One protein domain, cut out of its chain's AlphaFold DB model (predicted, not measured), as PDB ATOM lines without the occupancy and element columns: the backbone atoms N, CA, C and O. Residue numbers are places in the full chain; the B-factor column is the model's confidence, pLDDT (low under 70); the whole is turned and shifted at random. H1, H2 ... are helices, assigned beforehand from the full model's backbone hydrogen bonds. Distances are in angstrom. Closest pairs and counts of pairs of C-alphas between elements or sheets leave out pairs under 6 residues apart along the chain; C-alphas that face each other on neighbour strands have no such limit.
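What this domain is: This is residues 2 to 74 of the 199 residues of the protein "Nicotinamide mononucleotide transporter PnuC" of Bacteroides sp. CAG:709 (UniProt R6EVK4). A long helical hairpin of H2 and H3, side by side and running opposite ways, makes a rod; short H1 folds back on the first residues of H2. The printed part has 73 residues, with three named helices in the order H1, H2, H3 and no named strand: all helix. It is loose, with a radius of gyration of the C-alphas of 14.8 A, and spans 48 by 18 by 13 A.

How they stand to each other: H1, residues 2 to 7, and H2, residues 12 to 33, form a helical hairpin; H1 touches residues 12 to 17 alone, closest at the C-alphas of Asn 2 and Thr 13, 4.5 A. They run opposite ways at a tilt of 38 degrees, only just steep. H2 and H3, residues 41 to 64, form another helical hairpin at a shallow tilt of 11 degrees; they touch, closest at the C-alphas of Ser 25 and Phe 44, 4.9 A. H1 and H3 are apart. Every O i to N i+4 pair is within hydrogen-bond range in H1 and H2, and 17 of 20 in H3.

Where its parts are: H1 begins at C-alpha 2, (46.799, 48.129, 10.781). H2 is 32.3 A long. H3 is 34.0 A long and ends at C-alpha 64, (53.285, 30.455, 16.316).

The domain as a whole: The C-alphas farthest apart, of Gly 36 and Gly 66, are 48.4 A apart. The printed part has no cut and no long link. pLDDT is under 70 at residues 35 and 37 to 39.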
ATOM      1  N   ASN A   2      45.885  49.274  10.948       77.00
ATOM      2  CA  ASN A   2      46.799  48.129  10.781       77.00
ATOM      3  C   ASN A   2      48.256  48.437  11.203       77.00
ATOM      4  O   ASN A   2      48.823  47.696  12.008       77.00
ATOM      5  N   THR A   3      48.821  49.553  10.732       72.50
ATOM      6  CA  THR A   3      50.227  49.931  10.971       72.50
ATOM      7  C   THR A   3      50.541  50.186  12.447       72.50
ATOM      8  O   THR A   3      51.598  49.789  12.940       72.50
ATOM      9  N   VAL A   4      49.602  50.782  13.185       80.25
ATOM     10  CA  VAL A   4      49.719  51.031  14.633       80.25
ATOM     11  C   VAL A   4      49.633  49.726  15.425       80.25
ATOM     12  O   VAL A   4      50.393  49.508  16.368       80.25
ATOM     13  N   LEU A   5      48.744  48.814  15.025       78.56
ATOM     14  CA  LEU A   5      48.639  47.490  15.643       78.56
ATOM     15  C   LEU A   5      49.890  46.642  15.383       78.56
ATOM     16  O   LEU A   5      50.355  45.967  16.301       78.56
ATOM     17  N   SER A   6      50.475  46.742  14.184       80.19
ATOM     18  CA  SER A   6      51.752  46.095  13.855       80.19
ATOM     19  C   SER A   6      52.889  46.633  14.731       80.19
ATOM     20  O   SER A   6      53.623  45.858  15.345       80.19
ATOM     21  N   ALA A   7      52.975  47.960  14.901       78.69
ATOM     22  CA  ALA A   7      53.954  48.594  15.793       78.69
ATOM     23  C   ALA A   7      53.820  48.104  17.238       78.69
ATOM     24  O   ALA A   7      54.819  47.840  17.905       78.69
ATOM     25  N   ASN A   8      52.587  47.887  17.694       82.50
ATOM     26  CA  ASN A   8      52.306  47.328  19.010       82.50
ATOM     27  C   ASN A   8      52.519  45.809  19.117       82.50
ATOM     28  O   ASN A   8      52.413  45.277  20.223       82.50
ATOM     29  N   GLY A   9      52.823  45.113  18.016       81.75
ATOM     30  CA  GLY A   9      52.999  43.660  17.982       81.75
ATOM     31  C   GLY A   9      51.692  42.885  18.169       81.75
ATOM     32  O   GLY A   9      51.726  41.743  18.623       81.75
ATOM     33  N   ASN A  10      50.549  43.513  17.870       88.56
ATOM     34  CA  ASN A  10      49.223  42.934  18.062       88.56
ATOM     35  C   ASN A  10      48.755  42.199  16.801       88.56
ATOM     36  O   ASN A  10      48.781  42.750  15.699       88.56
ATOM     37  N   ILE A  11      48.251  40.977  16.980       89.69
ATOM     38  CA  ILE A  11      47.821  40.109  15.884       89.69
ATOM     39  C   ILE A  11      46.655  40.660  15.053       89.69
ATOM     40  O   ILE A  11      46.526  40.317  13.878       89.69
ATOM     41  N   TRP A  12      45.834  41.550  15.621       88.62
ATOM     42  CA  TRP A  12      44.746  42.200  14.888       88.62
ATOM     43  C   TRP A  12      45.235  42.999  13.681       88.62
ATOM     44  O   TRP A  12      44.437  43.273  12.787       88.62
ATOM     45  N   THR A  13      46.534  43.327  13.618       89.81
ATOM     46  CA  THR A  13      47.139  43.926  12.429       89.81
ATOM     47  C   THR A  13      46.741  43.165  11.161       89.81
ATOM     48  O   THR A  13      46.191  43.780  10.254       89.81
ATOM     49  N   PHE A  14      46.831  41.832  11.137       89.81
ATOM     50  CA  PHE A  14      46.529  41.051   9.936       89.81
ATOM     51  C   PHE A  14      45.054  41.070   9.547       89.81
ATOM     52  O   PHE A  14      44.760  41.116   8.360       89.81
ATOM     53  N   LEU A  15      44.122  41.118  10.507       89.12
ATOM     54  CA  LEU A  15      42.699  41.248  10.173       89.12
ATOM     55  C   LEU A  15      42.425  42.586   9.476       89.12
ATOM     56  O   LEU A  15      41.818  42.620   8.409       89.12
ATOM     57  N   PHE A  16      42.913  43.686  10.053       89.06
ATOM     58  CA  PHE A  16      42.781  44.999   9.418       89.06
ATOM     59  C   PHE A  16      43.567  45.082   8.106       89.06
ATOM     60  O   PHE A  16      43.165  45.820   7.216       89.06
ATOM     61  N   GLY A  17      44.654  44.316   7.977       88.25
ATOM     62  CA  GLY A  17      45.419  44.186   6.739       88.25
ATOM     63  C   GLY A  17      44.629  43.480   5.642       88.25
ATOM     64  O   GLY A  17      44.613  43.954   4.517       88.25
ATOM     65  N   VAL A  18      43.913  42.398   5.963       90.31
ATOM     66  CA  VAL A  18      43.031  41.709   5.005       90.31
ATOM     67  C   VAL A  18      41.958  42.659   4.488       90.31
ATOM     68  O   VAL A  18      41.738  42.715   3.282       90.31
ATOM     69  N   ILE A  19      41.320  43.428   5.374       89.44
ATOM     70  CA  ILE A  19      40.295  44.407   4.984       89.44
ATOM     71  C   ILE A  19      40.897  45.471   4.057       89.44
ATOM     72  O   ILE A  19      40.368  45.706   2.974       89.44
ATOM     73  N   ASP A  20      42.022  46.068   4.453       87.62
ATOM     74  CA  ASP A  20      42.702  47.124   3.694       87.62
ATOM     75  C   ASP A  20      43.131  46.648   2.298       87.62
ATOM     76  O   ASP A  20      42.776  47.252   1.286       87.62
ATOM     77  N   VAL A  21      43.810  45.501   2.227       88.31
ATOM     78  CA  VAL A  21      44.295  44.925   0.966       88.31
ATOM     79  C   VAL A  21      43.140  44.480   0.069       88.31
ATOM     80  O   VAL A  21      43.227  44.622  -1.152       88.31
ATOM     81  N   SER A  22      42.042  43.978   0.639       88.50
ATOM     82  CA  SER A  22      40.856  43.600  -0.141       88.50
ATOM     83  C   SER A  22      40.200  44.823  -0.777       88.50
ATOM     84  O   SER A  22      39.905  44.803  -1.969       88.50
ATOM     85  N   ILE A  23      40.036  45.913  -0.018       87.81
ATOM     86  CA  ILE A  23      39.511  47.181  -0.545       87.81
ATOM     87  C   ILE A  23      40.435  47.714  -1.645       87.81
ATOM     88  O   ILE A  23      39.960  48.040  -2.730       87.81
ATOM     89  N   ALA A  24      41.749  47.743  -1.406       85.88
ATOM     90  CA  ALA A  24      42.725  48.193  -2.397       85.88
ATOM     91  C   ALA A  24      42.687  47.349  -3.684       85.88
ATOM     92  O   ALA A  24      42.756  47.899  -4.783       85.88
ATOM     93  N   SER A  25      42.514  46.029  -3.557       87.31
ATOM     94  CA  SER A  25      42.355  45.121  -4.698       87.31
ATOM     95  C   SER A  25      41.091  45.446  -5.495       87.31
ATOM     96  O   SER A  25      41.158  45.580  -6.712       87.31
ATOM     97  N   ILE A  26      39.948  45.629  -4.824       86.81
ATOM     98  CA  ILE A  26      38.674  45.962  -5.483       86.81
ATOM     99  C   ILE A  26      38.776  47.303  -6.215       86.81
ATOM    100  O   ILE A  26      38.387  47.392  -7.375       86.81
ATOM    101  N   VAL A  27      39.351  48.327  -5.577       85.75
ATOM    102  CA  VAL A  27      39.534  49.652  -6.192       85.75
ATOM    103  C   VAL A  27      40.444  49.575  -7.422       85.75
ATOM    104  O   VAL A  27      40.144  50.184  -8.448       85.75
ATOM    105  N   ALA A  28      41.538  48.810  -7.353       83.06
ATOM    106  CA  ALA A  28      42.431  48.619  -8.495       83.06
ATOM    107  C   ALA A  28      41.753  47.844  -9.638       83.06
ATOM    108  O   ALA A  28      41.941  48.174 -10.808       83.06
ATOM    109  N   PHE A  29      40.936  46.841  -9.319       84.56
ATOM    110  CA  PHE A  29      40.165  46.096 -10.314       84.56
ATOM    111  C   PHE A  29      39.129  46.985 -11.013       84.56
ATOM    112  O   PHE A  29      39.106  47.043 -12.241       84.56
ATOM    113  N   ASP A  30      38.337  47.739 -10.243       83.31
ATOM    114  CA  ASP A  30      37.322  48.660 -10.770       83.31
ATOM    115  C   ASP A  30      37.950  49.729 -11.679       83.31
ATOM    116  O   ASP A  30      37.510  49.937 -12.811       83.31
ATOM    117  N   SER A  31      39.071  50.313 -11.242       80.00
ATOM    118  CA  SER A  31      39.830  51.292 -12.036       80.00
ATOM    119  C   SER A  31      40.347  50.717 -13.361       80.00
ATOM    120  O   SER A  31      40.450  51.452 -14.338       80.00
ATOM    121  N   SER A  32      40.647  49.413 -13.408       78.12
ATOM    122  CA  SER A  32      41.211  48.748 -14.593       78.12
ATOM    123  C   SER A  32      40.170  48.360 -15.646       78.12
ATOM    124  O   SER A  32      40.527  48.153 -16.803       78.12
ATOM    125  N   ILE A  33      38.902  48.217 -15.251       80.06
ATOM    126  CA  ILE A  33      37.797  47.818 -16.142       80.06
ATOM    127  C   ILE A  33      36.991  49.033 -16.609       80.06
ATOM    128  O   ILE A  33      36.338  48.987 -17.655       80.06
ATOM    129  N   ARG A  34      37.031  50.136 -15.854       80.50
ATOM    130  CA  ARG A  34      36.290  51.353 -16.177       80.50
ATOM    131  C   ARG A  34      36.708  51.921 -17.547       80.50
ATOM    132  O   ARG A  34      37.899  52.150 -17.769       80.50
ATOM    133  N   PRO A  35      35.754  52.229 -18.448       69.56
ATOM    134  CA  PRO A  35      36.062  52.873 -19.723       69.56
ATOM    135  C   PRO A  35      36.775  54.217 -19.506       69.56
ATOM    136  O   PRO A  35      36.251  55.086 -18.810       69.56
ATOM    137  N   GLY A  36      37.969  54.377 -20.085       70.56
ATOM    138  CA  GLY A  36      38.805  55.577 -19.936       70.56
ATOM    139  C   GLY A  36      39.676  55.630 -18.671       70.56
ATOM    140  O   GLY A  36      40.350  56.633 -18.459       70.56
ATOM    141  N   GLY A  37      39.672  54.585 -17.833       61.94
ATOM    142  CA  GLY A  37      40.606  54.440 -16.713       61.94
ATOM    143  C   GLY A  37      41.974  53.915 -17.158       61.94
ATOM    144  O   GLY A  37      42.077  53.188 -18.147       61.94
ATOM    145  N   GLU A  38      43.034  54.266 -16.428       68.19
ATOM    146  CA  GLU A  38      44.340  53.642 -16.649       68.19
ATOM    147  C   GLU A  38      44.315  52.184 -16.156       68.19
ATOM    148  O   GLU A  38      43.921  51.929 -15.013       68.19
ATOM    149  N   PRO A  39      44.745  51.209 -16.975       66.56
ATOM    150  CA  PRO A  39      44.767  49.811 -16.573       66.56
ATOM    151  C   PRO A  39      45.796  49.587 -15.455       66.56
ATOM    152  O   PRO A  39      46.999  49.503 -15.693       66.56
ATOM    153  N   VAL A  40      45.318  49.425 -14.221       79.06
ATOM    154  CA  VAL A  40      46.128  49.179 -13.012       79.06
ATOM    155  C   VAL A  40      46.111  47.701 -12.590       79.06
ATOM    156  O   VAL A  40      46.180  47.362 -11.406       79.06
ATOM    157  N   TRP A  41      46.103  46.796 -13.577       75.88
ATOM    158  CA  TRP A  41      46.129  45.340 -13.382       75.88
ATOM    159  C   TRP A  41      47.324  44.859 -12.555       75.88
ATOM    160  O   TRP A  41      47.185  43.938 -11.755       75.88
ATOM    161  N   GLY A  42      48.486  45.505 -12.701       74.69
ATOM    162  CA  GLY A  42      49.670  45.196 -11.896       74.69
ATOM    163  C   GLY A  42      49.454  45.483 -10.408       74.69
ATOM    164  O   GLY A  42      49.811  44.668  -9.559       74.69
ATOM    165  N   ASN A  43      48.797  46.599 -10.083       78.62
ATOM    166  CA  ASN A  43      48.484  46.953  -8.702       78.62
ATOM    167  C   ASN A  43      47.418  46.021  -8.109       78.62
ATOM    168  O   ASN A  43      47.553  45.589  -6.963       78.62
ATOM    169  N   PHE A  44      46.403  45.662  -8.903       83.50
ATOM    170  CA  PHE A  44      45.417  44.646  -8.533       83.50
ATOM    171  C   PHE A  44      46.090  43.307  -8.226       83.50
ATOM    172  O   PHE A  44      45.906  42.770  -7.136       83.50
ATOM    173  N   ALA A  45      46.910  42.795  -9.147       83.81
ATOM    174  CA  ALA A  45      47.581  41.513  -8.988       83.81
ATOM    175  C   ALA A  45      48.497  41.499  -7.756       83.81
ATOM    176  O   ALA A  45      48.497  40.536  -6.992       83.81
ATOM    177  N   LEU A  46      49.224  42.591  -7.510       83.38
ATOM    178  CA  LEU A  46      50.068  42.733  -6.328       83.38
ATOM    179  C   LEU A  46      49.253  42.672  -5.026       83.38
ATOM    180  O   LEU A  46      49.622  41.964  -4.090       83.38
ATOM    181  N   HIS A  47      48.131  43.383  -4.946       86.44
ATOM    182  CA  HIS A  47      47.313  43.380  -3.733       86.44
ATOM    183  C   HIS A  47      46.589  42.043  -3.540       86.44
ATOM    184  O   HIS A  47      46.700  41.431  -2.474       86.44
ATOM    185  N   ALA A  48      45.933  41.542  -4.585       85.06
ATOM    186  CA  ALA A  48      45.113  40.340  -4.525       85.06
ATOM    187  C   ALA A  48      45.939  39.052  -4.385       85.06
ATOM    188  O   ALA A  48      45.567  38.169  -3.616       85.06
ATOM    189  N   PHE A  49      47.061  38.932  -5.103       87.62
ATOM    190  CA  PHE A  49      47.824  37.680  -5.173       87.62
ATOM    191  C   PHE A  49      49.101  37.673  -4.336       87.62
ATOM    192  O   PHE A  49      49.612  36.595  -4.046       87.62
ATOM    193  N   TYR A  50      49.614  38.831  -3.910       88.62
ATOM    194  CA  TYR A  50      50.790  38.885  -3.038       88.62
ATOM    195  C   TYR A  50      50.447  39.371  -1.628       88.62
ATOM    196  O   TYR A  50      50.623  38.623  -0.662       88.62
ATOM    197  N   PHE A  51      49.924  40.591  -1.476       87.19
ATOM    198  CA  PHE A  51      49.703  41.154  -0.141       87.19
ATOM    199  C   PHE A  51      48.626  40.414   0.649       87.19
ATOM    200  O   PHE A  51      48.790  40.247   1.861       87.19
ATOM    201  N   LEU A  52      47.562  39.951  -0.011       89.94
ATOM    202  CA  LEU A  52      46.456  39.261   0.647       89.94
ATOM    203  C   LEU A  52      46.884  37.889   1.206       89.94
ATOM    204  O   LEU A  52      46.730  37.697   2.416       89.94
ATOM    205  N   PRO A  53      47.514  36.971   0.436       90.94
ATOM    206  CA  PRO A  53      48.080  35.738   0.993       90.94
ATOM    207  C   PRO A  53      49.085  35.989   2.120       90.94
ATOM    208  O   PRO A  53      49.085  35.282   3.131       90.94
ATOM    209  N   MET A  54      49.903  37.038   1.995       91.00
ATOM    210  CA  MET A  54      50.888  37.388   3.018       91.00
ATOM    211  C   MET A  54      50.260  37.797   4.355       91.00
ATOM    212  O   MET A  54      50.894  37.586   5.391       91.00
ATOM    213  N   GLN A  55      49.016  38.293   4.385       92.12
ATOM    214  CA  GLN A  55      48.325  38.541   5.656       92.12
ATOM    215  C   GLN A  55      48.083  37.240   6.435       92.12
ATOM    216  O   GLN A  55      48.271  37.205   7.651       92.12
ATOM    217  N   PHE A  56      47.728  36.154   5.745       92.94
ATOM    218  CA  PHE A  56      47.517  34.844   6.369       92.94
ATOM    219  C   PHE A  56      48.833  34.214   6.828       92.94
ATOM    220  O   PHE A  56      48.914  33.689   7.940       92.94
ATOM    221  N   VAL A  57      49.883  34.315   6.003       93.94
ATOM    222  CA  VAL A  57      51.233  33.855   6.366       93.94
ATOM    223  C   VAL A  57      51.723  34.581   7.616       93.94
ATOM    224  O   VAL A  57      52.181  33.940   8.563       93.94
ATOM    225  N   GLY A  58      51.590  35.910   7.644       92.38
ATOM    226  CA  GLY A  58      51.968  36.725   8.789       92.38
ATOM    227  C   GLY A  58      51.172  36.372  10.041       92.38
ATOM    228  O   GLY A  58      51.771  36.119  11.088       92.38
ATOM    229  N   TRP A  59      49.848  36.239   9.924       93.62
ATOM    230  CA  TRP A  59      48.992  35.802  11.027       93.62
ATOM    231  C   TRP A  59      49.456  34.466  11.610       93.62
ATOM    232  O   TRP A  59      49.679  34.365  12.816       93.62
ATOM    233  N   TRP A  60      49.680  33.458  10.765       93.50
ATOM    234  CA  TRP A  60      50.106  32.131  11.211       93.50
ATOM    235  C   TRP A  60      51.480  32.157  11.895       93.50
ATOM    236  O   TRP A  60      51.664  31.584  12.973       93.50
ATOM    237  N   GLN A  61      52.446  32.869  11.314       93.88
ATOM    238  CA  GLN A  61      53.787  33.005  11.880       93.88
ATOM    239  C   GLN A  61      53.775  33.756  13.217       93.88
ATOM    240  O   GLN A  61      54.512  33.383  14.133       93.88
ATOM    241  N   TRP A  62      52.938  34.782  13.359       94.50
ATOM    242  CA  TRP A  62      52.805  35.528  14.608       94.50
ATOM    243  C   TRP A  62      52.071  34.714  15.679       94.50
ATOM    244  O   TRP A  62      52.525  34.698  16.822       94.50
ATOM    245  N   ARG A  63      51.027  33.945  15.320       91.62
ATOM    246  CA  ARG A  63      50.382  32.973  16.231       91.62
ATOM    247  C   ARG A  63      51.384  31.970  16.783       91.62
ATOM    248  O   ARG A  63      51.419  31.742  17.987       91.62
ATOM    249  N   LYS A  64      52.227  31.398  15.916       91.94
ATOM    250  CA  LYS A  64      53.285  30.455  16.316       91.94
ATOM    251  C   LYS A  64      54.292  31.078  17.297       91.94
ATOM    252  O   LYS A  64      54.973  30.356  18.014       91.94
ATOM    253  N   ARG A  65      54.374  32.410  17.339       90.50
ATOM    254  CA  ARG A  65      55.247  33.203  18.219       90.50
ATOM    255  C   ARG A  65      54.490  33.844  19.387       90.50
ATOM    256  O   ARG A  65      54.894  34.899  19.866       90.50
ATOM    257  N   GLY A  66      53.370  33.250  19.797       87.62
ATOM    258  CA  GLY A  66      52.618  33.674  20.979       87.62
ATOM    259  C   GLY A  66      51.802  34.955  20.803       87.62
ATOM    260  O   GLY A  66      51.214  35.433  21.764       87.62
ATOM    261  N   ALA A  67      51.716  35.527  19.596       90.19
ATOM    262  CA  ALA A  67      50.919  36.732  19.398       90.19
ATOM    263  C   ALA A  67      49.423  36.429  19.560       90.19
ATOM    264  O   ALA A  67      48.849  35.590  18.853       90.19
ATOM    265  N   THR A  68      48.765  37.166  20.447       88.44
ATOM    266  CA  THR A  68      47.313  37.127  20.636       88.44
ATOM    267  C   THR A  68      46.753  38.551  20.671       88.44
ATOM    268  O   THR A  68      47.444  39.519  20.356       88.44
ATOM    269  N   SER A  69      45.471  38.710  21.004       83.81
ATOM    270  CA  SER A  69      44.875  40.036  21.197       83.81
ATOM    271  C   SER A  69      45.421  40.756  22.437       83.81
ATOM    272  O   SER A  69      45.387  41.986  22.475       83.81
ATOM    273  N   LYS A  70      45.916  39.998  23.427       83.44
ATOM    274  CA  LYS A  70      46.453  40.498  24.703       83.44
ATOM    275  C   LYS A  70      47.979  40.421  24.770       83.44
ATOM    276  O   LYS A  70      48.607  41.282  25.379       83.44
ATOM    277  N   GLU A  71      48.569  39.412  24.137       87.44
ATOM    278  CA  GLU A  71      50.011  39.172  24.148       87.44
ATOM    279  C   GLU A  71      50.666  39.661  22.859       87.44
ATOM    280  O   GLU A  71      50.180  39.415  21.753       87.44
ATOM    281  N   LYS A  72      51.792  40.360  23.014       89.56
ATOM    282  CA  LYS A  72      52.581  40.875  21.894       89.56
ATOM    283  C   LYS A  72      53.424  39.759  21.286       89.56
ATOM    284  O   LYS A  72      53.927  38.904  22.006       89.56
ATOM    285  N   VAL A  73      53.631  39.821  19.974       92.00
ATOM    286  CA  VAL A  73      54.500  38.880  19.258       92.00
ATOM    287  C   VAL A  73      55.933  38.871  19.805       92.00
ATOM    288  O   VAL A  73      56.526  39.920  20.078       92.00
ATOM    289  N   THR A  74      56.526  37.682  19.899       90.88
ATOM    290  CA  THR A  74      57.962  37.524  20.150       90.88
ATOM    291  C   THR A  74      58.753  37.847  18.879       90.88
ATOM    292  O   THR A  74      58.797  37.058  17.931       90.88
TER     293      THR A  74